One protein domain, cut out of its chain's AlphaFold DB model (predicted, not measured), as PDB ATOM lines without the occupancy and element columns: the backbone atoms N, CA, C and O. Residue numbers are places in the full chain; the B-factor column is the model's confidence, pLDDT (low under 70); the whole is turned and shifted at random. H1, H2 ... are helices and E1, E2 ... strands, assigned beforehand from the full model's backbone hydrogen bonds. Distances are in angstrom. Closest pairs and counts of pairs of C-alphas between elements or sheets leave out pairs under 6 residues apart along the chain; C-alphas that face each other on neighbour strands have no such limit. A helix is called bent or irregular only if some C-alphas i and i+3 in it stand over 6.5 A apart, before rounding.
ATOM      1  N   SER A 109     -18.995 -28.485  22.235       86.94
ATOM      2  CA  SER A 109     -18.681 -29.895  21.952       86.94
ATOM      3  C   SER A 109     -17.230 -30.251  22.285       86.94
ATOM      4  O   SER A 109     -16.901 -31.412  22.534       86.94
ATOM      5  N   MET A 110     -16.363 -29.237  22.347       87.81
ATOM      6  CA  MET A 110     -14.956 -29.382  22.690       87.81
ATOM      7  C   MET A 110     -14.690 -29.296  24.193       87.81
ATOM      8  O   MET A 110     -13.543 -29.481  24.601       87.81
ATOM      9  N   TYR A 111     -15.710 -29.074  25.026       87.38
ATOM     10  CA  TYR A 111     -15.555 -28.930  26.471       87.38
ATOM     11  C   TYR A 111     -14.761 -30.066  27.106       87.38
ATOM     12  O   TYR A 111     -13.736 -29.818  27.734       87.38
ATOM     13  N   THR A 112     -15.177 -31.316  26.888       86.25
ATOM     14  CA  THR A 112     -14.518 -32.493  27.470       86.25
ATOM     15  C   THR A 112     -13.042 -32.549  27.087       86.25
ATOM     16  O   THR A 112     -12.183 -32.817  27.927       86.25
ATOM     17  N   ALA A 113     -12.726 -32.225  25.831       81.00
ATOM     18  CA  ALA A 113     -11.354 -32.193  25.346       81.00
ATOM     19  C   ALA A 113     -10.551 -31.036  25.968       81.00
ATOM     20  O   ALA A 113      -9.411 -31.241  26.385       81.00
ATOM     21  N   LYS A 114     -11.131 -29.835  26.089       83.31
ATOM     22  CA  LYS A 114     -10.468 -28.674  26.710       83.31
ATOM     23  C   LYS A 114     -10.283 -28.846  28.217       83.31
ATOM     24  O   LYS A 114      -9.210 -28.533  28.726       83.31
ATOM     25  N   ARG A 115     -11.277 -29.409  28.907       82.19
ATOM     26  CA  ARG A 115     -11.223 -29.759  30.329       82.19
ATOM     27  C   ARG A 115     -10.102 -30.757  30.584       82.19
ATOM     28  O   ARG A 115      -9.313 -30.560  31.499       82.19
ATOM     29  N   TYR A 116      -9.990 -31.782  29.742       78.19
ATOM     30  CA  TYR A 116      -8.897 -32.745  29.816       78.19
ATOM     31  C   TYR A 116      -7.527 -32.075  29.645       78.19
ATOM     32  O   TYR A 116      -6.639 -32.251  30.473       78.19
ATOM     33  N   VAL A 117      -7.373 -31.248  28.605       75.69
ATOM     34  CA  VAL A 117      -6.137 -30.489  28.341       75.69
ATOM     35  C   VAL A 117      -5.768 -29.575  29.518       75.69
ATOM     36  O   VAL A 117      -4.586 -29.439  29.821       75.69
ATOM     37  N   TYR A 118      -6.754 -28.978  30.189       76.31
ATOM     38  CA  TYR A 118      -6.550 -28.161  31.385       76.31
ATOM     39  C   TYR A 118      -6.095 -28.989  32.595       76.31
ATOM     40  O   TYR A 118      -5.056 -28.693  33.181       76.31
ATOM     41  N   ILE A 119      -6.837 -30.047  32.942       75.06
ATOM     42  CA  ILE A 119      -6.565 -30.883  34.124       75.06
ATOM     43  C   ILE A 119      -5.174 -31.508  34.045       75.06
ATOM     44  O   ILE A 119      -4.407 -31.441  35.007       75.06
ATOM     45  N   GLU A 120      -4.860 -32.088  32.889       68.19
ATOM     46  CA  GLU A 120      -3.597 -32.782  32.673       68.19
ATOM     47  C   GLU A 120      -2.446 -31.803  32.455       68.19
ATOM     48  O   GLU A 120      -1.333 -32.073  32.882       68.19
ATOM     49  N   GLY A 121      -2.688 -30.680  31.770       58.22
ATOM     50  CA  GLY A 121      -1.604 -29.829  31.287       58.22
ATOM     51  C   GLY A 121      -1.269 -28.599  32.122       58.22
ATOM     52  O   GLY A 121      -0.213 -28.007  31.908       58.22
ATOM     53  N   VAL A 122      -2.144 -28.182  33.044       57.00
ATOM     54  CA  VAL A 122      -1.978 -26.911  33.769       57.00
ATOM     55  C   VAL A 122      -1.735 -27.092  35.273       57.00
ATOM     56  O   VAL A 122      -0.978 -26.312  35.848       57.00
ATOM     57  N   LYS A 123      -2.322 -28.105  35.928       56.09
ATOM     58  CA  LYS A 123      -2.332 -28.191  37.409       56.09
ATOM     59  C   LYS A 123      -2.026 -29.571  38.009       56.09
ATOM     60  O   LYS A 123      -2.235 -29.738  39.211       56.09
ATOM     61  N   ASP A 124      -1.545 -30.549  37.234       55.47
ATOM     62  CA  ASP A 124      -1.210 -31.894  37.756       55.47
ATOM     63  C   ASP A 124      -2.365 -32.488  38.611       55.47
ATOM     64  O   ASP A 124      -2.173 -33.072  39.679       55.47
ATOM     65  N   GLY A 125      -3.616 -32.247  38.193       55.50
ATOM     66  CA  GLY A 125      -4.827 -32.754  38.852       55.50
ATOM     67  C   GLY A 125      -5.288 -32.062  40.149       55.50
ATOM     68  O   GLY A 125      -6.416 -32.325  40.570       55.50
ATOM     69  N   LYS A 126      -4.510 -31.161  40.773       56.84
ATOM     70  CA  LYS A 126      -4.866 -30.559  42.086       56.84
ATOM     71  C   LYS A 126      -6.147 -29.721  42.081       56.84
ATOM     72  O   LYS A 126      -6.850 -29.684  43.083       56.84
ATOM     73  N   ASP A 127      -6.472 -29.128  40.938       61.16
ATOM     74  CA  ASP A 127      -7.634 -28.259  40.751       61.16
ATOM     75  C   ASP A 127      -8.639 -28.834  39.740       61.16
ATOM     76  O   ASP A 127      -9.480 -28.121  39.195       61.16
ATOM     77  N   ALA A 128      -8.603 -30.151  39.494       63.34
ATOM     78  CA  ALA A 128      -9.582 -30.820  38.629       63.34
ATOM     79  C   ALA A 128     -11.033 -30.609  39.099       63.34
ATOM     80  O   ALA A 128     -11.969 -30.659  38.298       63.34
ATOM     81  N   GLY A 129     -11.202 -30.344  40.398       70.06
ATOM     82  CA  GLY A 129     -12.472 -30.000  41.022       70.06
ATOM     83  C   GLY A 129     -12.998 -28.603  40.676       70.06
ATOM     84  O   GLY A 129     -14.188 -28.379  40.863       70.06
ATOM     85  N   LEU A 130     -12.187 -27.687  40.140       77.00
ATOM     86  CA  LEU A 130     -12.659 -26.349  39.760       77.00
ATOM     87  C   LEU A 130     -13.657 -26.403  38.606       77.00
ATOM     88  O   LEU A 130     -14.704 -25.766  38.652       77.00
ATOM     89  N   LEU A 131     -13.337 -27.187  37.574       85.38
ATOM     90  CA  LEU A 131     -14.180 -27.321  36.395       85.38
ATOM     91  C   LEU A 131     -15.263 -28.388  36.621       85.38
ATOM     92  O   LEU A 131     -14.957 -29.465  37.154       85.38
ATOM     93  N   PRO A 132     -16.512 -28.152  36.177       84.12
ATOM     94  CA  PRO A 132     -17.558 -29.170  36.238       84.12
ATOM     95  C   PRO A 132     -17.166 -30.405  35.415       84.12
ATOM     96  O   PRO A 132     -16.388 -30.306  34.472       84.12
ATOM     97  N   GLU A 133     -17.648 -31.596  35.756       84.94
ATOM     98  CA  GLU A 133     -17.330 -32.796  34.959       84.94
ATOM     99  C   GLU A 133     -18.005 -32.760  33.589       84.94
ATOM    100  O   GLU A 133     -17.366 -33.038  32.574       84.94
ATOM    101  N   GLU A 134     -19.257 -32.312  33.573       84.00
ATOM    102  CA  GLU A 134     -20.080 -32.130  32.386       84.00
ATOM    103  C   GLU A 134     -20.677 -30.721  32.394       84.00
ATOM    104  O   GLU A 134     -20.960 -30.157  33.454       84.00
ATOM    105  N   LEU A 135     -20.843 -30.140  31.209       84.88
ATOM    106  CA  LEU A 135     -21.562 -28.880  31.059       84.88
ATOM    107  C   LEU A 135     -23.076 -29.118  31.184       84.88
ATOM    108  O   LEU A 135     -23.565 -30.127  30.670       84.88
ATOM    109  N   PRO A 136     -23.827 -28.187  31.794       80.12
ATOM    110  CA  PRO A 136     -25.286 -28.164  31.711       80.12
ATOM    111  C   PRO A 136     -25.798 -28.225  30.268       80.12
ATOM    112  O   PRO A 136     -25.157 -27.727  29.342       80.12
ATOM    113  N   GLY A 137     -26.976 -28.821  30.076       70.75
ATOM    114  CA  GLY A 137     -27.567 -29.006  28.745       70.75
ATOM    115  C   GLY A 137     -28.152 -27.738  28.110       70.75
ATOM    116  O   GLY A 137     -28.448 -27.749  26.919       70.75
ATOM    117  N   ASP A 138     -28.328 -26.663  28.877       69.94
ATOM    118  CA  ASP A 138     -29.067 -25.446  28.521       69.94
ATOM    119  C   ASP A 138     -28.207 -24.169  28.541       69.94
ATOM    120  O   ASP A 138     -28.697 -23.074  28.805       69.94
ATOM    121  N   ILE A 139     -26.917 -24.286  28.219       80.50
ATOM    122  CA  ILE A 139     -26.007 -23.135  28.198       80.50
ATOM    123  C   ILE A 139     -26.228 -22.262  26.960       80.50
ATOM    124  O   ILE A 139     -26.092 -22.732  25.825       80.50
ATOM    125  N   THR A 140     -26.432 -20.963  27.182       73.31
ATOM    126  CA  THR A 140     -26.555 -19.951  26.121       73.31
ATOM    127  C   THR A 140     -25.225 -19.303  25.738       73.31
ATOM    128  O   THR A 140     -24.966 -19.134  24.548       73.31
ATOM    129  N   ASP A 141     -24.345 -19.018  26.702       81.62
ATOM    130  CA  ASP A 141     -23.147 -18.200  26.469       81.62
ATOM    131  C   ASP A 141     -21.872 -18.904  26.933       81.62
ATOM    132  O   ASP A 141     -21.313 -18.619  27.983       81.62
ATOM    133  N   TYR A 142     -21.398 -19.864  26.138       90.19
ATOM    134  CA  TYR A 142     -20.197 -20.638  26.459       90.19
ATOM    135  C   TYR A 142     -18.912 -19.981  25.941       90.19
ATOM    136  O   TYR A 142     -18.763 -19.718  24.741       90.19
ATOM    137  N   TYR A 143     -17.939 -19.818  26.835       91.44
ATOM    138  CA  TYR A 143     -16.569 -19.457  26.496       91.44
ATOM    139  C   TYR A 143     -15.573 -20.202  27.391       91.44
ATOM    140  O   TYR A 143     -15.563 -20.031  28.606       91.44
ATOM    141  N   PHE A 144     -14.701 -21.017  26.798       90.00
ATOM    142  CA  PHE A 144     -13.627 -21.714  27.500       90.00
ATOM    143  C   PHE A 144     -12.270 -21.433  26.854       90.00
ATOM    144  O   PHE A 144     -11.927 -22.027  25.831       90.00
ATOM    145  N   SER A 145     -11.456 -20.577  27.464       85.88
ATOM    146  CA  SER A 145     -10.068 -20.351  27.056       85.88
ATOM    147  C   SER A 145      -9.112 -21.130  27.955       85.88
ATOM    148  O   SER A 145      -9.244 -21.124  29.174       85.88
ATOM    149  N   THR A 146      -8.145 -21.818  27.355       75.19
ATOM    150  CA  THR A 146      -7.024 -22.447  28.061       75.19
ATOM    151  C   THR A 146      -5.757 -21.915  27.406       75.19
ATOM    152  O   THR A 146      -5.180 -22.556  26.523       75.19
ATOM    153  N   MET A 147      -5.384 -20.672  27.739       64.88
ATOM    154  CA  MET A 147      -4.249 -19.983  27.122       64.88
ATOM    155  C   MET A 147      -2.942 -20.692  27.475       64.88
ATOM    156  O   MET A 147      -2.250 -20.363  28.428       64.88
ATOM    157  N   SER A 148      -2.595 -21.688  26.670       53.72
ATOM    158  CA  SER A 148      -1.283 -22.317  26.635       53.72
ATOM    159  C   SER A 148      -0.496 -21.709  25.472       53.72
ATOM    160  O   SER A 148      -0.382 -22.281  24.370       53.72
ATOM    161  N   GLU A 149      -0.003 -20.484  25.661       47.94
ATOM    162  CA  GLU A 149       1.005 -19.948  24.748       47.94
ATOM    163  C   GLU A 149       2.361 -20.634  25.002       47.94
ATOM    164  O   GLU A 149       2.689 -21.087  26.095       47.94
ATOM    165  N   MET A 150       3.105 -20.834  23.918       44.12
ATOM    166  CA  MET A 150       4.331 -21.640  23.842       44.12
ATOM    167  C   MET A 150       5.563 -20.901  24.405       44.12
ATOM    168  O   MET A 150       5.481 -19.709  24.664       44.12
ATOM    169  N   PRO A 151       6.732 -21.576  24.435       42.09
ATOM    170  CA  PRO A 151       7.450 -21.861  25.672       42.09
ATOM    171  C   PRO A 151       7.868 -20.589  26.424       42.09
ATOM    172  O   PRO A 151       8.400 -19.634  25.862       42.09
ATOM    173  N   MET A 152       7.620 -20.626  27.720       42.22
ATOM    174  CA  MET A 152       7.612 -19.475  28.602       42.22
ATOM    175  C   MET A 152       9.024 -18.956  28.892       42.22
ATOM    176  O   MET A 152       9.932 -19.719  29.228       42.22
ATOM    177  N   ALA A 153       9.179 -17.632  28.845       35.56
ATOM    178  CA  ALA A 153      10.001 -16.953  29.841       35.56
ATOM    179  C   ALA A 153       9.505 -17.382  31.236       35.56
ATOM    180  O   ALA A 153       8.309 -17.592  31.393       35.56
ATOM    181  N   GLN A 154      10.385 -17.524  32.230       37.25
ATOM    182  CA  GLN A 154      10.086 -18.115  33.552       37.25
ATOM    183  C   GLN A 154       8.872 -17.528  34.310       37.25
ATOM    184  O   GLN A 154       8.424 -18.140  35.277       37.25
ATOM    185  N   ASP A 155       8.316 -16.407  33.847       41.44
ATOM    186  CA  ASP A 155       7.275 -15.637  34.521       41.44
ATOM    187  C   ASP A 155       5.901 -15.691  33.822       41.44
ATOM    188  O   ASP A 155       4.917 -15.194  34.368       41.44
ATOM    189  N   TYR A 156       5.798 -16.271  32.619       42.12
ATOM    190  CA  TYR A 156       4.495 -16.434  31.960       42.12
ATOM    191  C   TYR A 156       3.743 -17.582  32.666       42.12
ATOM    192  O   TYR A 156       4.352 -18.575  33.057       42.12
ATOM    193  N   ARG A 157       2.431 -17.452  32.894       52.97
ATOM    194  CA  ARG A 157       1.580 -18.526  33.439       52.97
ATOM    195  C   ARG A 157       0.350 -18.689  32.551       52.97
ATOM    196  O   ARG A 157      -0.173 -17.684  32.074       52.97
ATOM    197  N   PRO A 158      -0.084 -19.928  32.272       55.78
ATOM    198  CA  PRO A 158      -1.229 -20.157  31.408       55.78
ATOM    199  C   PRO A 158      -2.509 -19.763  32.150       55.78
ATOM    200  O   PRO A 158      -2.837 -20.377  33.162       55.78
ATOM    201  N   TYR A 159      -3.221 -18.759  31.641       69.75
ATOM    202  CA  TYR A 159      -4.529 -18.387  32.170       69.75
ATOM    203  C   TYR A 159      -5.613 -19.279  31.567       69.75
ATOM    204  O   TYR A 159      -5.654 -19.500  30.349       69.75
ATOM    205  N   ALA A 160      -6.511 -19.786  32.402       80.06
ATOM    206  CA  ALA A 160      -7.676 -20.531  31.943       80.06
ATOM    207  C   ALA A 160      -8.954 -19.860  32.431       80.06
ATOM    208  O   ALA A 160      -9.011 -19.413  33.568       80.06
ATOM    209  N   TYR A 161      -9.971 -19.812  31.574       86.81
ATOM    210  CA  TYR A 161     -11.260 -19.191  31.859       86.81
ATOM    211  C   TYR A 161     -12.367 -20.066  31.308       86.81
ATOM    212  O   TYR A 161     -12.419 -20.251  30.095       86.81
ATOM    213  N   LEU A 162     -13.255 -20.560  32.162       90.94
ATOM    214  CA  LEU A 162     -14.532 -21.129  31.751       90.94
ATOM    215  C   LEU A 162     -15.643 -20.165  32.170       90.94
ATOM    216  O   LEU A 162     -15.740 -19.809  33.341       90.94
ATOM    217  N   VAL A 163     -16.471 -19.766  31.213       92.56
ATOM    218  CA  VAL A 163     -17.593 -18.843  31.378       92.56
ATOM    219  C   VAL A 163     -18.823 -19.473  30.747       92.56
ATOM    220  O   VAL A 163     -18.748 -19.947  29.608       92.56
ATOM    221  N   PHE A 164     -19.928 -19.504  31.486       92.56
ATOM    222  CA  PHE A 164     -21.232 -19.919  30.979       92.56
ATOM    223  C   PHE A 164     -22.371 -19.494  31.902       92.56
ATOM    224  O   PHE A 164     -22.149 -19.199  33.074       92.56
ATOM    225  N   HIS A 165     -23.599 -19.515  31.386       91.38
ATOM    226  CA  HIS A 165     -24.814 -19.327  32.179       91.38
ATOM    227  C   HIS A 165     -25.463 -20.655  32.534       91.38
ATOM    228  O   HIS A 165     -25.487 -21.580  31.719       91.38
ATOM    229  N   GLY A 166     -25.995 -20.736  33.748       88.56
ATOM    230  CA  GLY A 166     -26.717 -21.898  34.250       88.56
ATOM    231  C   GLY A 166     -27.832 -21.519  35.222       88.56
ATOM    232  O   GLY A 166     -28.027 -20.351  35.557       88.56
ATOM    233  N   SER A 167     -28.575 -22.530  35.672       89.25
ATOM    234  CA  SER A 167     -29.683 -22.352  36.613       89.25
ATOM    235  C   SER A 167     -29.204 -22.030  38.033       89.25
ATOM    236  O   SER A 167     -28.074 -22.350  38.408       89.25
ATOM    237  N   GLU A 168     -30.079 -21.457  38.867       90.25
ATOM    238  CA  GLU A 168     -29.758 -21.184  40.276       90.25
ATOM    239  C   GLU A 168     -29.298 -22.454  41.015       90.25
ATOM    240  O   GLU A 168     -28.335 -22.405  41.781       90.25
ATOM    241  N   GLU A 169     -29.922 -23.608  40.758       89.50
ATOM    242  CA  GLU A 169     -29.536 -24.881  41.376       89.50
ATOM    243  C   GLU A 169     -28.086 -25.260  41.050       89.50
ATOM    244  O   GLU A 169     -27.360 -25.765  41.912       89.50
ATOM    245  N   LEU A 170     -27.643 -24.981  39.823       87.38
ATOM    246  CA  LEU A 170     -26.262 -25.203  39.424       87.38
ATOM    247  C   LEU A 170     -25.313 -24.258  40.166       87.38
ATOM    248  O   LEU A 170     -24.300 -24.723  40.691       87.38
ATOM    249  N   LEU A 171     -25.640 -22.964  40.262       90.31
ATOM    250  CA  LEU A 171     -24.824 -22.003  41.011       90.31
ATOM    251  C   LEU A 171     -24.682 -22.430  42.480       90.31
ATOM    252  O   LEU A 171     -23.567 -22.462  43.005       90.31
ATOM    253  N   ARG A 172     -25.777 -22.883  43.109       91.44
ATOM    254  CA  ARG A 172     -25.765 -23.436  44.477       91.44
ATOM    255  C   ARG A 172     -24.854 -24.652  44.606       91.44
ATOM    256  O   ARG A 172     -24.186 -24.817  45.630       91.44
ATOM    257  N   SER A 173     -24.810 -25.506  43.583       89.19
ATOM    258  CA  SER A 173     -23.919 -26.670  43.568       89.19
ATOM    259  C   SER A 173     -22.441 -26.262  43.535       89.19
ATOM    260  O   SER A 173     -21.635 -26.852  44.258       89.19
ATOM    261  N   PHE A 174     -22.090 -25.212  42.781       89.19
ATOM    262  CA  PHE A 174     -20.736 -24.658  42.755       89.19
ATOM    263  C   PHE A 174     -20.366 -24.006  44.084       89.19
ATOM    264  O   PHE A 174     -19.315 -24.320  44.633       89.19
ATOM    265  N   GLU A 175     -21.238 -23.164  44.641       90.19
ATOM    266  CA  GLU A 175     -21.053 -22.562  45.969       90.19
ATOM    267  C   GLU A 175     -20.821 -23.639  47.047       90.19
ATOM    268  O   GLU A 175     -19.869 -23.562  47.833       90.19
ATOM    269  N   THR A 176     -21.628 -24.704  47.040       90.00
ATOM    270  CA  THR A 176     -21.459 -25.846  47.953       90.00
ATOM    271  C   THR A 176     -20.112 -26.539  47.743       90.00
ATOM    272  O   THR A 176     -19.444 -26.901  48.708       90.00
ATOM    273  N   LYS A 177     -19.680 -26.702  46.490       87.69
ATOM    274  CA  LYS A 177     -18.393 -27.321  46.167       87.69
ATOM    275  C   LYS A 177     -17.221 -26.474  46.661       87.69
ATOM    276  O   LYS A 177     -16.361 -26.995  47.363       87.69
ATOM    277  N   PHE A 178     -17.202 -25.177  46.348       85.88
ATOM    278  CA  PHE A 178     -16.120 -24.272  46.743       85.88
ATOM    279  C   PHE A 178     -16.012 -24.120  48.256       85.88
ATOM    280  O   PHE A 178     -14.911 -24.192  48.789       85.88
ATOM    281  N   SER A 179     -17.140 -23.999  48.959       83.06
ATOM    282  CA  SER A 179     -17.153 -23.907  50.427       83.06
ATOM    283  C   SER A 179     -16.631 -25.164  51.139       83.06
ATOM    284  O   SER A 179     -16.203 -25.082  52.289       83.06
ATOM    285  N   GLN A 180     -16.644 -26.322  50.473       85.31
ATOM    286  CA  GLN A 180     -16.095 -27.577  50.995       85.31
ATOM    287  C   GLN A 180     -14.632 -27.810  50.594       85.31
ATOM    288  O   GLN A 180     -13.958 -28.646  51.203       85.31
ATOM    289  N   MET A 181     -14.126 -27.109  49.575       81.56
ATOM    290  CA  MET A 181     -12.742 -27.245  49.126       81.56
ATOM    291  C   MET A 181     -11.800 -26.492  50.069       81.56
ATOM    292  O   MET A 181     -11.934 -25.294  50.306       81.56
ATOM    293  N   SER A 182     -10.798 -27.195  50.599       79.00
ATOM    294  CA  SER A 182      -9.776 -26.581  51.447       79.00
ATOM    295  C   SER A 182      -8.970 -25.550  50.659       79.00
ATOM    296  O   SER A 182      -8.412 -25.890  49.614       79.00
ATOM    297  N   GLY A 183      -8.858 -24.331  51.185       77.44
ATOM    298  CA  GLY A 183      -8.097 -23.252  50.559       77.44
ATOM    299  C   GLY A 183      -8.901 -22.377  49.601       77.44
ATOM    300  O   GLY A 183      -8.299 -21.509  48.987       77.44
ATOM    301  N   TYR A 184     -10.221 -22.552  49.484       81.31
ATOM    302  CA  TYR A 184     -11.096 -21.583  48.819       81.31
ATOM    303  C   TYR A 184     -11.916 -20.831  49.866       81.31
ATOM    304  O   TYR A 184     -12.562 -21.438  50.719       81.31
ATOM    305  N   GLU A 185     -11.884 -19.505  49.812       84.12
ATOM    306  CA  GLU A 185     -12.561 -18.630  50.768       84.12
ATOM    307  C   GLU A 185     -13.504 -17.674  50.038       84.12
ATOM    308  O   GLU A 185     -13.229 -17.232  48.919       84.12
ATOM    309  N   LEU A 186     -14.631 -17.354  50.680       86.56
ATOM    310  CA  LEU A 186     -15.529 -16.312  50.197       86.56
ATOM    311  C   LEU A 186     -14.808 -14.964  50.299       86.56
ATOM    312  O   LEU A 186     -14.392 -14.557  51.384       86.56
ATOM    313  N   ALA A 187     -14.663 -14.275  49.175       82.81
ATOM    314  CA  ALA A 187     -14.026 -12.972  49.140       82.81
ATOM    315  C   ALA A 187     -14.966 -11.891  49.682       82.81
ATOM    316  O   ALA A 187     -16.173 -11.920  49.436       82.81
ATOM    317  N   GLU A 188     -14.412 -10.897  50.380       69.69
ATOM    318  CA  GLU A 188     -15.187  -9.720  50.775       69.69
ATOM    319  C   GLU A 188     -15.710  -9.011  49.518       69.69
ATOM    320  O   GLU A 188     -14.943  -8.590  48.647       69.69
ATOM    321  N   THR A 189     -17.028  -8.888  49.401       63.53
ATOM    322  CA  THR A 189     -17.676  -8.110  48.348       63.53
ATOM    323  C   THR A 189     -18.108  -6.775  48.941       63.53
ATOM    324  O   THR A 189     -19.013  -6.694  49.769       63.53
ATOM    325  N   LYS A 190     -17.431  -5.696  48.542       61.91
ATOM    326  CA  LYS A 190     -17.935  -4.335  48.734       61.91
ATOM    327  C   LYS A 190     -18.504  -3.848  47.415       61.91
ATOM    328  O   LYS A 190     -17.861  -3.976  46.372       61.91
ATOM    329  N   ILE A 191     -19.727  -3.336  47.482       59.34
ATOM    330  CA  ILE A 191     -20.415  -2.731  46.346       59.34
ATOM    331  C   ILE A 191     -19.880  -1.298  46.227       59.34
ATOM    332  O   ILE A 191     -19.928  -0.576  47.225       59.34
ATOM    333  N   PRO A 192     -19.350  -0.875  45.069       56.69
ATOM    334  CA  PRO A 192     -18.965   0.517  44.862       56.69
ATOM    335  C   PRO A 192     -20.190   1.439  44.977       56.69
ATOM    336  O   PRO A 192     -21.239   1.147  44.407       56.69
ATOM    337  N   ASP A 193     -20.049   2.575  45.661       52.84
ATOM    338  CA  ASP A 193     -21.143   3.535  45.906       52.84
ATOM    339  C   ASP A 193     -21.587   4.334  44.650       52.84
ATOM    340  O   ASP A 193     -22.499   5.160  44.728       52.84
ATOM    341  N   GLU A 194     -20.970   4.126  43.479       53.31
ATOM    342  CA  GLU A 194     -21.202   4.944  42.278       53.31
ATOM    343  C   GLU A 194     -22.173   4.310  41.265       53.31
ATOM    344  O   GLU A 194     -22.023   3.166  40.838       53.31
ATOM    345  N   ALA A 195     -23.168   5.089  40.825       42.81
ATOM    346  CA  ALA A 195     -24.184   4.669  39.861       42.81
ATOM    347  C   ALA A 195     -23.755   4.919  38.397       42.81
ATOM    348  O   ALA A 195     -23.671   6.069  37.964       42.81
ATOM    349  N   GLY A 196     -23.580   3.840  37.618       51.22
ATOM    350  CA  GLY A 196     -23.413   3.857  36.154       51.22
ATOM    351  C   GLY A 196     -22.410   2.821  35.608       51.22
ATOM    352  O   GLY A 196     -21.299   2.730  36.112       51.22
ATOM    353  N   ALA A 197     -22.803   2.114  34.530       56.81
ATOM    354  CA  ALA A 197     -22.104   1.015  33.819       56.81
ATOM    355  C   ALA A 197     -21.851  -0.280  34.630       56.81
ATOM    356  O   ALA A 197     -22.022  -0.295  35.842       56.81
ATOM    357  N   VAL A 198     -21.520  -1.380  33.926       60.22
ATOM    358  CA  VAL A 198     -21.241  -2.723  34.481       60.22
ATOM    359  C   VAL A 198     -20.303  -2.608  35.686       60.22
ATOM    360  O   VAL A 198     -19.141  -2.228  35.538       60.22
ATOM    361  N   GLN A 199     -20.811  -2.908  36.881       70.81
ATOM    362  CA  GLN A 199     -20.056  -2.733  38.115       70.81
ATOM    363  C   GLN A 199     -19.208  -3.974  38.409       70.81
ATOM    364  O   GLN A 199     -19.699  -5.103  38.409       70.81
ATOM    365  N   LYS A 200     -17.920  -3.753  38.689       76.31
ATOM    366  CA  LYS A 200     -16.963  -4.790  39.089       76.31
ATOM    367  C   LYS A 200     -16.916  -4.903  40.619       76.31
ATOM    368  O   LYS A 200     -16.610  -3.899  41.263       76.31
ATOM    369  N   PRO A 201     -17.089  -6.096  41.216       75.50
ATOM    370  CA  PRO A 201     -16.790  -6.300  42.634       75.50
ATOM    371  C   PRO A 201     -15.330  -5.956  42.960       75.50
ATOM    372  O   PRO A 201     -14.422  -6.266  42.177       75.50
ATOM    373  N   GLU A 202     -15.070  -5.350  44.123       76.69
ATOM    374  CA  GLU A 202     -13.696  -5.026  44.551       76.69
ATOM    375  C   GLU A 202     -12.789  -6.264  44.558       76.69
ATOM    376  O   GLU A 202     -11.656  -6.205  44.077       76.69
ATOM    377  N   SER A 203     -13.322  -7.398  45.014       79.12
ATOM    378  CA  SER A 203     -12.624  -8.681  45.097       79.12
ATOM    379  C   SER A 203     -12.407  -9.389  43.759       79.12
ATOM    380  O   SER A 203     -11.586 -10.304  43.701       79.12
ATOM    381  N   LEU A 204     -13.075  -8.975  42.671       83.19
ATOM    382  CA  LEU A 204     -12.845  -9.563  41.349       83.19
ATOM    383  C   LEU A 204     -11.511  -9.053  40.783       83.19
ATOM    384  O   LEU A 204     -11.352  -7.838  40.621       83.19
ATOM    385  N   PRO A 205     -10.543  -9.913  40.430       82.69
ATOM    386  CA  PRO A 205      -9.294  -9.439  39.843       82.69
ATOM    387  C   PRO A 205      -9.540  -8.666  38.537       82.69
ATOM    388  O   PRO A 205     -10.311  -9.111  37.689       82.69
ATOM    389  N   MET A 206      -8.872  -7.518  38.352       81.12
ATOM    390  CA  MET A 206      -9.109  -6.642  37.187       81.12
ATOM    391  C   MET A 206      -8.915  -7.377  35.855       81.12
ATOM    392  O   MET A 206      -9.759  -7.295  34.979       81.12
ATOM    393  N   HIS A 207      -7.863  -8.192  35.751       80.94
ATOM    394  CA  HIS A 207      -7.590  -8.969  34.542       80.94
ATOM    395  C   HIS A 207      -8.704  -9.974  34.194       80.94
ATOM    396  O   HIS A 207      -8.906 -10.268  33.024       80.94
ATOM    397  N   VAL A 208      -9.439 -10.497  35.188       84.00
ATOM    398  CA  VAL A 208     -10.607 -11.363  34.953       84.00
ATOM    399  C   VAL A 208     -11.753 -10.523  34.400       84.00
ATOM    400  O   VAL A 208     -12.387 -10.915  33.428       84.00
ATOM    401  N   PHE A 209     -11.989  -9.351  34.988       85.75
ATOM    402  CA  PHE A 209     -13.032  -8.429  34.549       85.75
ATOM    403  C   PHE A 209     -12.826  -7.947  33.108       85.75
ATOM    404  O   PHE A 209     -13.735  -8.087  32.292       85.75
ATOM    405  N   ASP A 210     -11.620  -7.485  32.771       83.19
ATOM    406  CA  ASP A 210     -11.267  -7.051  31.414       83.19
ATOM    407  C   ASP A 210     -11.500  -8.185  30.403       83.19
ATOM    408  O   ASP A 210     -12.080  -7.992  29.338       83.19
ATOM    409  N   LYS A 211     -11.134  -9.416  30.777       83.94
ATOM    410  CA  LYS A 211     -11.299 -10.596  29.927       83.94
ATOM    411  C   LYS A 211     -12.763 -10.966  29.680       83.94
ATOM    412  O   LYS A 211     -13.109 -11.398  28.576       83.94
ATOM    413  N   LEU A 212     -13.612 -10.802  30.696       87.06
ATOM    414  CA  LEU A 212     -15.054 -11.015  30.584       87.06
ATOM    415  C   LEU A 212     -15.694  -9.998  29.633       87.06
ATOM    416  O   LEU A 212     -16.490 -10.394  28.779       87.06
ATOM    417  N   LEU A 213     -15.311  -8.723  29.741       84.12
ATOM    418  CA  LEU A 213     -15.833  -7.644  28.901       84.12
ATOM    419  C   LEU A 213     -15.341  -7.744  27.450       84.12
ATOM    420  O   LEU A 213     -16.148  -7.758  26.519       84.12
ATOM    421  N   ASP A 214     -14.028  -7.851  27.249       83.25
ATOM    422  CA  ASP A 214     -13.421  -7.694  25.925       83.25
ATOM    423  C   ASP A 214     -13.533  -8.962  25.073       83.25
ATOM    424  O   ASP A 214     -13.801  -8.903  23.865       83.25
ATOM    425  N   GLU A 215     -13.340 -10.130  25.687       83.31
ATOM    426  CA  GLU A 215     -13.160 -11.376  24.939       83.31
ATOM    427  C   GLU A 215     -14.343 -12.330  25.070       83.31
ATOM    428  O   GLU A 215     -14.848 -12.816  24.047       83.31
ATOM    429  N   ALA A 216     -14.843 -12.538  26.292       83.19
ATOM    430  CA  ALA A 216     -16.067 -13.310  26.508       83.19
ATOM    431  C   ALA A 216     -17.341 -12.514  26.145       83.19
ATOM    432  O   ALA A 216     -18.372 -13.126  25.875       83.19
ATOM    433  N   ARG A 217     -17.252 -11.176  26.035       85.19
ATOM    434  CA  ARG A 217     -18.351 -10.249  25.688       85.19
ATOM    435  C   ARG A 217     -19.535 -10.282  26.662       85.19
ATOM    436  O   ARG A 217     -20.680 -10.094  26.247       85.19
ATOM    437  N   ILE A 218     -19.267 -10.503  27.943       83.38
ATOM    438  CA  ILE A 218     -20.278 -10.496  29.003       83.38
ATOM    439  C   ILE A 218     -20.517  -9.051  29.452       83.38
ATOM    440  O   ILE A 218     -19.641  -8.450  30.057       83.38
ATOM    441  N   ASN A 219     -21.700  -8.493  29.171       81.81
ATOM    442  CA  ASN A 219     -22.064  -7.101  29.496       81.81
ATOM    443  C   ASN A 219     -23.065  -7.004  30.664       81.81
ATOM    444  O   ASN A 219     -23.994  -6.197  30.641       81.81
ATOM    445  N   GLU A 220     -22.910  -7.866  31.661       83.19
ATOM    446  CA  GLU A 220     -23.840  -8.010  32.784       83.19
ATOM    447  C   GLU A 220     -23.384  -7.241  34.014       83.19
ATOM    448  O   GLU A 220     -22.190  -7.060  34.220       83.19
ATOM    449  N   ASP A 221     -24.324  -6.827  34.863       82.50
ATOM    450  CA  ASP A 221     -23.981  -6.263  36.165       82.50
ATOM    451  C   ASP A 221     -23.452  -7.360  37.101       82.50
ATOM    452  O   ASP A 221     -24.174  -8.296  37.444       82.50
ATOM    453  N   LEU A 222     -22.188  -7.235  37.517       85.81
ATOM    454  CA  LEU A 222     -21.515  -8.189  38.397       85.81
ATOM    455  C   LEU A 222     -21.491  -7.725  39.860       85.81
ATOM    456  O   LEU A 222     -20.916  -8.423  40.691       85.81
ATOM    457  N   SER A 223     -22.110  -6.585  40.202       78.81
ATOM    458  CA  SER A 223     -22.066  -5.964  41.539       78.81
ATOM    459  C   SER A 223     -22.451  -6.899  42.688       78.81
ATOM    460  O   SER A 223     -21.906  -6.796  43.788       78.81
ATOM    461  N   ARG A 224     -23.380  -7.823  42.431       80.94
ATOM    462  CA  ARG A 224     -23.928  -8.780  43.406       80.94
ATOM    463  C   ARG A 224     -23.353 -10.182  43.280       80.94
ATOM    464  O   ARG A 224     -23.812 -11.094  43.966       80.94
ATOM    465  N   ALA A 225     -22.369 -10.370  42.408       88.81
ATOM    466  CA  ALA A 225     -21.787 -11.677  42.212       88.81
ATOM    467  C   ALA A 225     -21.019 -12.127  43.466       88.81
ATOM    468  O   ALA A 225     -20.278 -11.366  44.090       88.81
ATOM    469  N   VAL A 226     -21.206 -13.391  43.823       90.25
ATOM    470  CA  VAL A 226     -20.509 -14.065  44.914       90.25
ATOM    471  C   VAL A 226     -19.172 -14.566  44.379       90.25
ATOM    472  O   VAL A 226     -19.132 -15.224  43.341       90.25
ATOM    473  N   ILE A 227     -18.075 -14.255  45.070       90.00
ATOM    474  CA  ILE A 227     -16.722 -14.579  44.607       90.00
ATOM    475  C   ILE A 227     -16.030 -15.504  45.601       90.00
ATOM    476  O   ILE A 227     -15.888 -15.166  46.774       90.00
ATOM    477  N   TYR A 228     -15.540 -16.638  45.109       88.94
ATOM    478  CA  TYR A 228     -14.669 -17.554  45.839       88.94
ATOM    479  C   TYR A 228     -13.247 -17.426  45.303       88.94
ATOM    480  O   TYR A 228     -13.025 -17.553  44.099       88.94
ATOM    481  N   LEU A 229     -12.280 -17.193  46.187       87.19
ATOM    482  CA  LEU A 229     -10.867 -17.088  45.828       87.19
ATOM    483  C   LEU A 229     -10.073 -18.229  46.453       87.19
ATOM    484  O   LEU A 229     -10.233 -18.541  47.632       87.19
ATOM    485  N   GLY A 230      -9.190 -18.817  45.656       81.25
ATOM    486  CA  GLY A 230      -8.147 -19.710  46.131       81.25
ATOM    487  C   GLY A 230      -7.100 -18.921  46.918       81.25
ATOM    488  O   GLY A 230      -6.523 -17.953  46.417       81.25
ATOM    489  N   ASN A 231      -6.851 -19.338  48.153       67.50
ATOM    490  CA  ASN A 231      -5.833 -18.804  49.044       67.50
ATOM    491  C   ASN A 231      -4.475 -19.436  48.701       67.50
ATOM    492  O   ASN A 231      -3.926 -20.250  49.445       67.50
ATOM    493  N   ASP A 232      -3.933 -19.078  47.539       56.09
ATOM    494  CA  ASP A 232      -2.524 -19.312  47.255       56.09
ATOM    495  C   ASP A 232      -1.747 -18.245  48.036       56.09
ATOM    496  O   ASP A 232      -1.782 -17.066  47.689       56.09
ATOM    497  N   GLY A 233      -1.079 -18.641  49.127       50.22
ATOM    498  CA  GLY A 233      -0.410 -17.766  50.110       50.22
ATOM    499  C   GLY A 233       0.628 -16.758  49.578       50.22
ATOM    500  O   GLY A 233       1.212 -16.023  50.368       50.22
ATOM    501  N   ASP A 234       0.817 -16.680  48.262       49.97
ATOM    502  CA  ASP A 234       1.478 -15.599  47.542       49.97
ATOM    503  C   ASP A 234       0.451 -14.860  46.666       49.97
ATOM    504  O   ASP A 234       0.200 -15.240  45.522       49.97
ATOM    505  N   ARG A 235      -0.066 -13.722  47.154       45.78
ATOM    506  CA  ARG A 235      -0.933 -12.782  46.397       45.78
ATOM    507  C   ARG A 235      -0.306 -12.228  45.101       45.78
ATOM    508  O   ARG A 235      -0.941 -11.456  44.389       45.78
ATOM    509  N   LEU A 236       0.955 -12.564  44.835       44.62
ATOM    510  CA  LEU A 236       1.719 -12.202  43.640       44.62
ATOM    511  C   LEU A 236       1.551 -13.211  42.491       44.62
ATOM    512  O   LEU A 236       1.913 -12.903  41.359       44.62
ATOM    513  N   ASN A 237       0.996 -14.392  42.766       51.56
ATOM    514  CA  ASN A 237       0.688 -15.415  41.772       51.56
ATOM    515  C   ASN A 237      -0.785 -15.285  41.353       51.56
ATOM    516  O   ASN A 237      -1.620 -14.916  42.174       51.56
ATOM    517  N   SER A 238      -1.101 -15.520  40.074       58.38
ATOM    518  CA  SER A 238      -2.445 -15.320  39.510       58.38
ATOM    519  C   SER A 238      -3.533 -15.920  40.405       58.38
ATOM    520  O   SER A 238      -3.523 -17.112  40.703       58.38
ATOM    521  N   ALA A 239      -4.449 -15.071  40.880       68.69
ATOM    522  CA  ALA A 239      -5.548 -15.515  41.724       68.69
ATOM    523  C   ALA A 239      -6.359 -16.566  40.962       68.69
ATOM    524  O   ALA A 239      -6.796 -16.290  39.852       68.69
ATOM    525  N   THR A 240      -6.566 -17.738  41.554       81.56
ATOM    526  CA  THR A 240      -7.498 -18.763  41.059       81.56
ATOM    527  C   THR A 240      -8.834 -18.567  41.771       81.56
ATOM    528  O   THR A 240      -8.846 -18.212  42.952       81.56
ATOM    529  N   GLY A 241      -9.966 -18.768  41.103       87.75
ATOM    530  CA  GLY A 241     -11.252 -18.534  41.753       87.75
ATOM    531  C   GLY A 241     -12.473 -18.789  40.889       87.75
ATOM    532  O   GLY A 241     -12.381 -19.258  39.752       87.75
ATOM    533  N   ALA A 242     -13.627 -18.474  41.469       90.62
ATOM    534  CA  ALA A 242     -14.913 -18.527  40.803       90.62
ATOM    535  C   ALA A 242     -15.788 -17.321  41.156       90.62
ATOM    536  O   ALA A 242     -15.748 -16.811  42.275       90.62
ATOM    537  N   LEU A 243     -16.595 -16.890  40.193       92.56
ATOM    538  CA  LEU A 243     -17.619 -15.862  40.336       92.56
ATOM    539  C   LEU A 243     -18.963 -16.494  39.980       92.56
ATOM    540  O   LEU A 243     -19.097 -17.121  38.929       92.56
ATOM    541  N   LEU A 244     -19.941 -16.315  40.864       92.69
ATOM    542  CA  LEU A 244     -21.305 -16.819  40.737       92.69
ATOM    543  C   LEU A 244     -22.272 -15.635  40.822       92.69
ATOM    544  O   LEU A 244     -22.378 -14.996  41.868       92.69
ATOM    545  N   ASN A 245     -22.974 -15.325  39.734       92.25
ATOM    546  CA  ASN A 245     -23.971 -14.258  39.712       92.25
ATOM    547  C   ASN A 245     -25.382 -14.844  39.689       92.25
ATOM    548  O   ASN A 245     -25.865 -15.275  38.647       92.25
ATOM    549  N   TYR A 246     -26.051 -14.839  40.840       90.75
ATOM    550  CA  TYR A 246     -27.409 -15.369  40.972       90.75
ATOM    551  C   TYR A 246     -28.467 -14.546  40.228       90.75
ATOM    552  O   TYR A 246     -29.489 -15.104  39.840       90.75
ATOM    553  N   ASP A 247     -28.216 -13.255  39.984       90.00
ATOM    554  CA  ASP A 247     -29.172 -12.385  39.290       90.00
ATOM    555  C   ASP A 247     -29.219 -12.684  37.780       90.00
ATOM    556  O   ASP A 247     -30.273 -12.544  37.160       90.00
ATOM    557  N   THR A 248     -28.097 -13.112  37.187       89.31
ATOM    558  CA  THR A 248     -28.005 -13.412  35.747       89.31
ATOM    559  C   THR A 248     -27.839 -14.893  35.422       89.31
ATOM    560  O   THR A 248     -28.084 -15.293  34.288       89.31
ATOM    561  N   GLY A 249     -27.455 -15.722  36.395       90.12
ATOM    562  CA  GLY A 249     -27.088 -17.126  36.189       90.12
ATOM    563  C   GLY A 249     -25.646 -17.325  35.706       90.12
ATOM    564  O   GLY A 249     -25.280 -18.436  35.327       90.12
ATOM    565  N   LEU A 250     -24.814 -16.278  35.695       92.00
ATOM    566  CA  LEU A 250     -23.435 -16.347  35.208       92.00
ATOM    567  C   LEU A 250     -22.526 -17.136  36.163       92.00
ATOM    568  O   LEU A 250     -22.457 -16.860  37.363       92.00
ATOM    569  N   VAL A 251     -21.753 -18.057  35.591       92.56
ATOM    570  CA  VAL A 251     -20.673 -18.803  36.240       92.56
ATOM    571  C   VAL A 251     -19.364 -18.498  35.519       92.56
ATOM    572  O   VAL A 251     -19.245 -18.689  34.308       92.56
ATOM    573  N   VAL A 252     -18.359 -18.061  36.274       91.81
ATOM    574  CA  VAL A 252     -16.991 -17.854  35.785       91.81
ATOM    575  C   VAL A 252     -16.033 -18.619  36.681       91.81
ATOM    576  O   VAL A 252     -16.090 -18.480  37.897       91.81
ATOM    577  N   ILE A 253     -15.131 -19.392  36.089       90.12
ATOM    578  CA  ILE A 253     -14.055 -20.109  36.782       90.12
ATOM    579  C   ILE A 253     -12.742 -19.724  36.108       90.12
ATOM    580  O   ILE A 253     -12.646 -19.812  34.880       90.12
ATOM    581  N   TRP A 254     -11.739 -19.304  36.885       86.50
ATOM    582  CA  TRP A 254     -10.454 -18.866  36.339       86.50
ATOM    583  C   TRP A 254      -9.233 -19.319  37.143       86.50
ATOM    584  O   TRP A 254      -9.345 -19.687  38.316       86.50
ATOM    585  N   GLN A 255      -8.070 -19.251  36.488       77.31
ATOM    586  CA  GLN A 255      -6.752 -19.605  37.020       77.31
ATOM    587  C   GLN A 255      -5.646 -18.694  36.470       77.31
ATOM    588  O   GLN A 255      -5.745 -18.364  35.265       77.31
TER     589      GLN A 255
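This is residues 109 to 255 of the 255 residues of an uncharacterized protein of Ruminococcus sp (UniProt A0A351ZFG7). Picture one antiparallel sheet of six strands, gently twisted, with two helices, H1 and H2, packed over separate parts of the same face: H1 over the E1 and E2 side, H2 over E5 and E4. A short third helix, H3, only grazes the sheet, and long loops join several of the parts. The printed part has 147 residues, with three named helices and six named strands in the order H1 E1 E2 H2 E3 H3 E4 E5 E6; under half of the residues are in named elements, and the class is mixed, helices and strands. The sheet's order is E1 E2 E6 E5 E4 E3. The whole is compact, with a radius of gyration of the C-alphas of 14.9 A and spans of 44 by 36 by 31 A.

Start in the sheet at C-alpha 160, (-7.676, -20.531, 31.943), where E2, residues 160 to 165, begins and runs 17.2 A. The other strands are E1, residues 143 to 146, E6, residues 250 to 254, E5, residues 241 to 245, E4, residues 226 to 230, and E3, residues 184 to 186; E4 and E5 each measure 13.6 A and E6 13.3 A. Find C-alpha 109 at (-18.681, -29.895, 21.952); from there H1, residues 109 to 122, runs 20.7 A, and it is irregular, with C-alphas 109 and 112 7.4 A apart. H2 holds residues 168 to 180, 18.5 A, and H3 residues 206 to 214, 12.1 A. E6 ends at C-alpha 254, (-10.454, -18.866, 36.339).

Look first at E6, an inner strand: N 253 and O 162 are 2.8 A apart toward E2, and N 243 and O 252 are 2.8 A apart toward E5. E4, E5 and E6 form a meander, each strand the antiparallel neighbour of the one before; N 228 and O 242 are 2.8 A apart. At the edges, the hairpin E1 and E2 has N 145 and O 161 at 2.8 A, and E3 beside E4 has N 185 and O 229 at 2.9 A. H1 and H2 are on the same face of this sheet, making two layers, helices over one face of a sheet. H2 has a height over the sheet of 9.1 A and lies over E5 and E4; the closest C-alphas of H2 and E5 are those of Leu 171 and Leu 244, 6.3 A. H1 has a height over the sheet of 8.9 A and lies over E1 and, only just, E2, on which 3 of its C-alphas fall; the closest C-alphas of H1 and E1 are those of Tyr 118 and Thr 146, 6.6 A. H1 and H2 are apart. H3 only grazes the sheet with residues 208 to 212; its closest C-alpha to E6 is that of Val 208, 7.6 A from that of Trp 254. In H2 and H3 every O i to N i+4 pair is within hydrogen-bond range, in H1 9 of 10.

The two C-alphas farthest apart are those of Pro 151 and Ala 195, 43.7 A. The printed part has no cut, and residue 255 is the chain's last. The links H1 to E1, E1 to E2, E3 to H3 and H3 to E4 are long. The mean pLDDT of the printed part is 75.9; look for values under 70 at residues 120 to 128, 138, 147 to 159, 188 to 198 and 231 to 239.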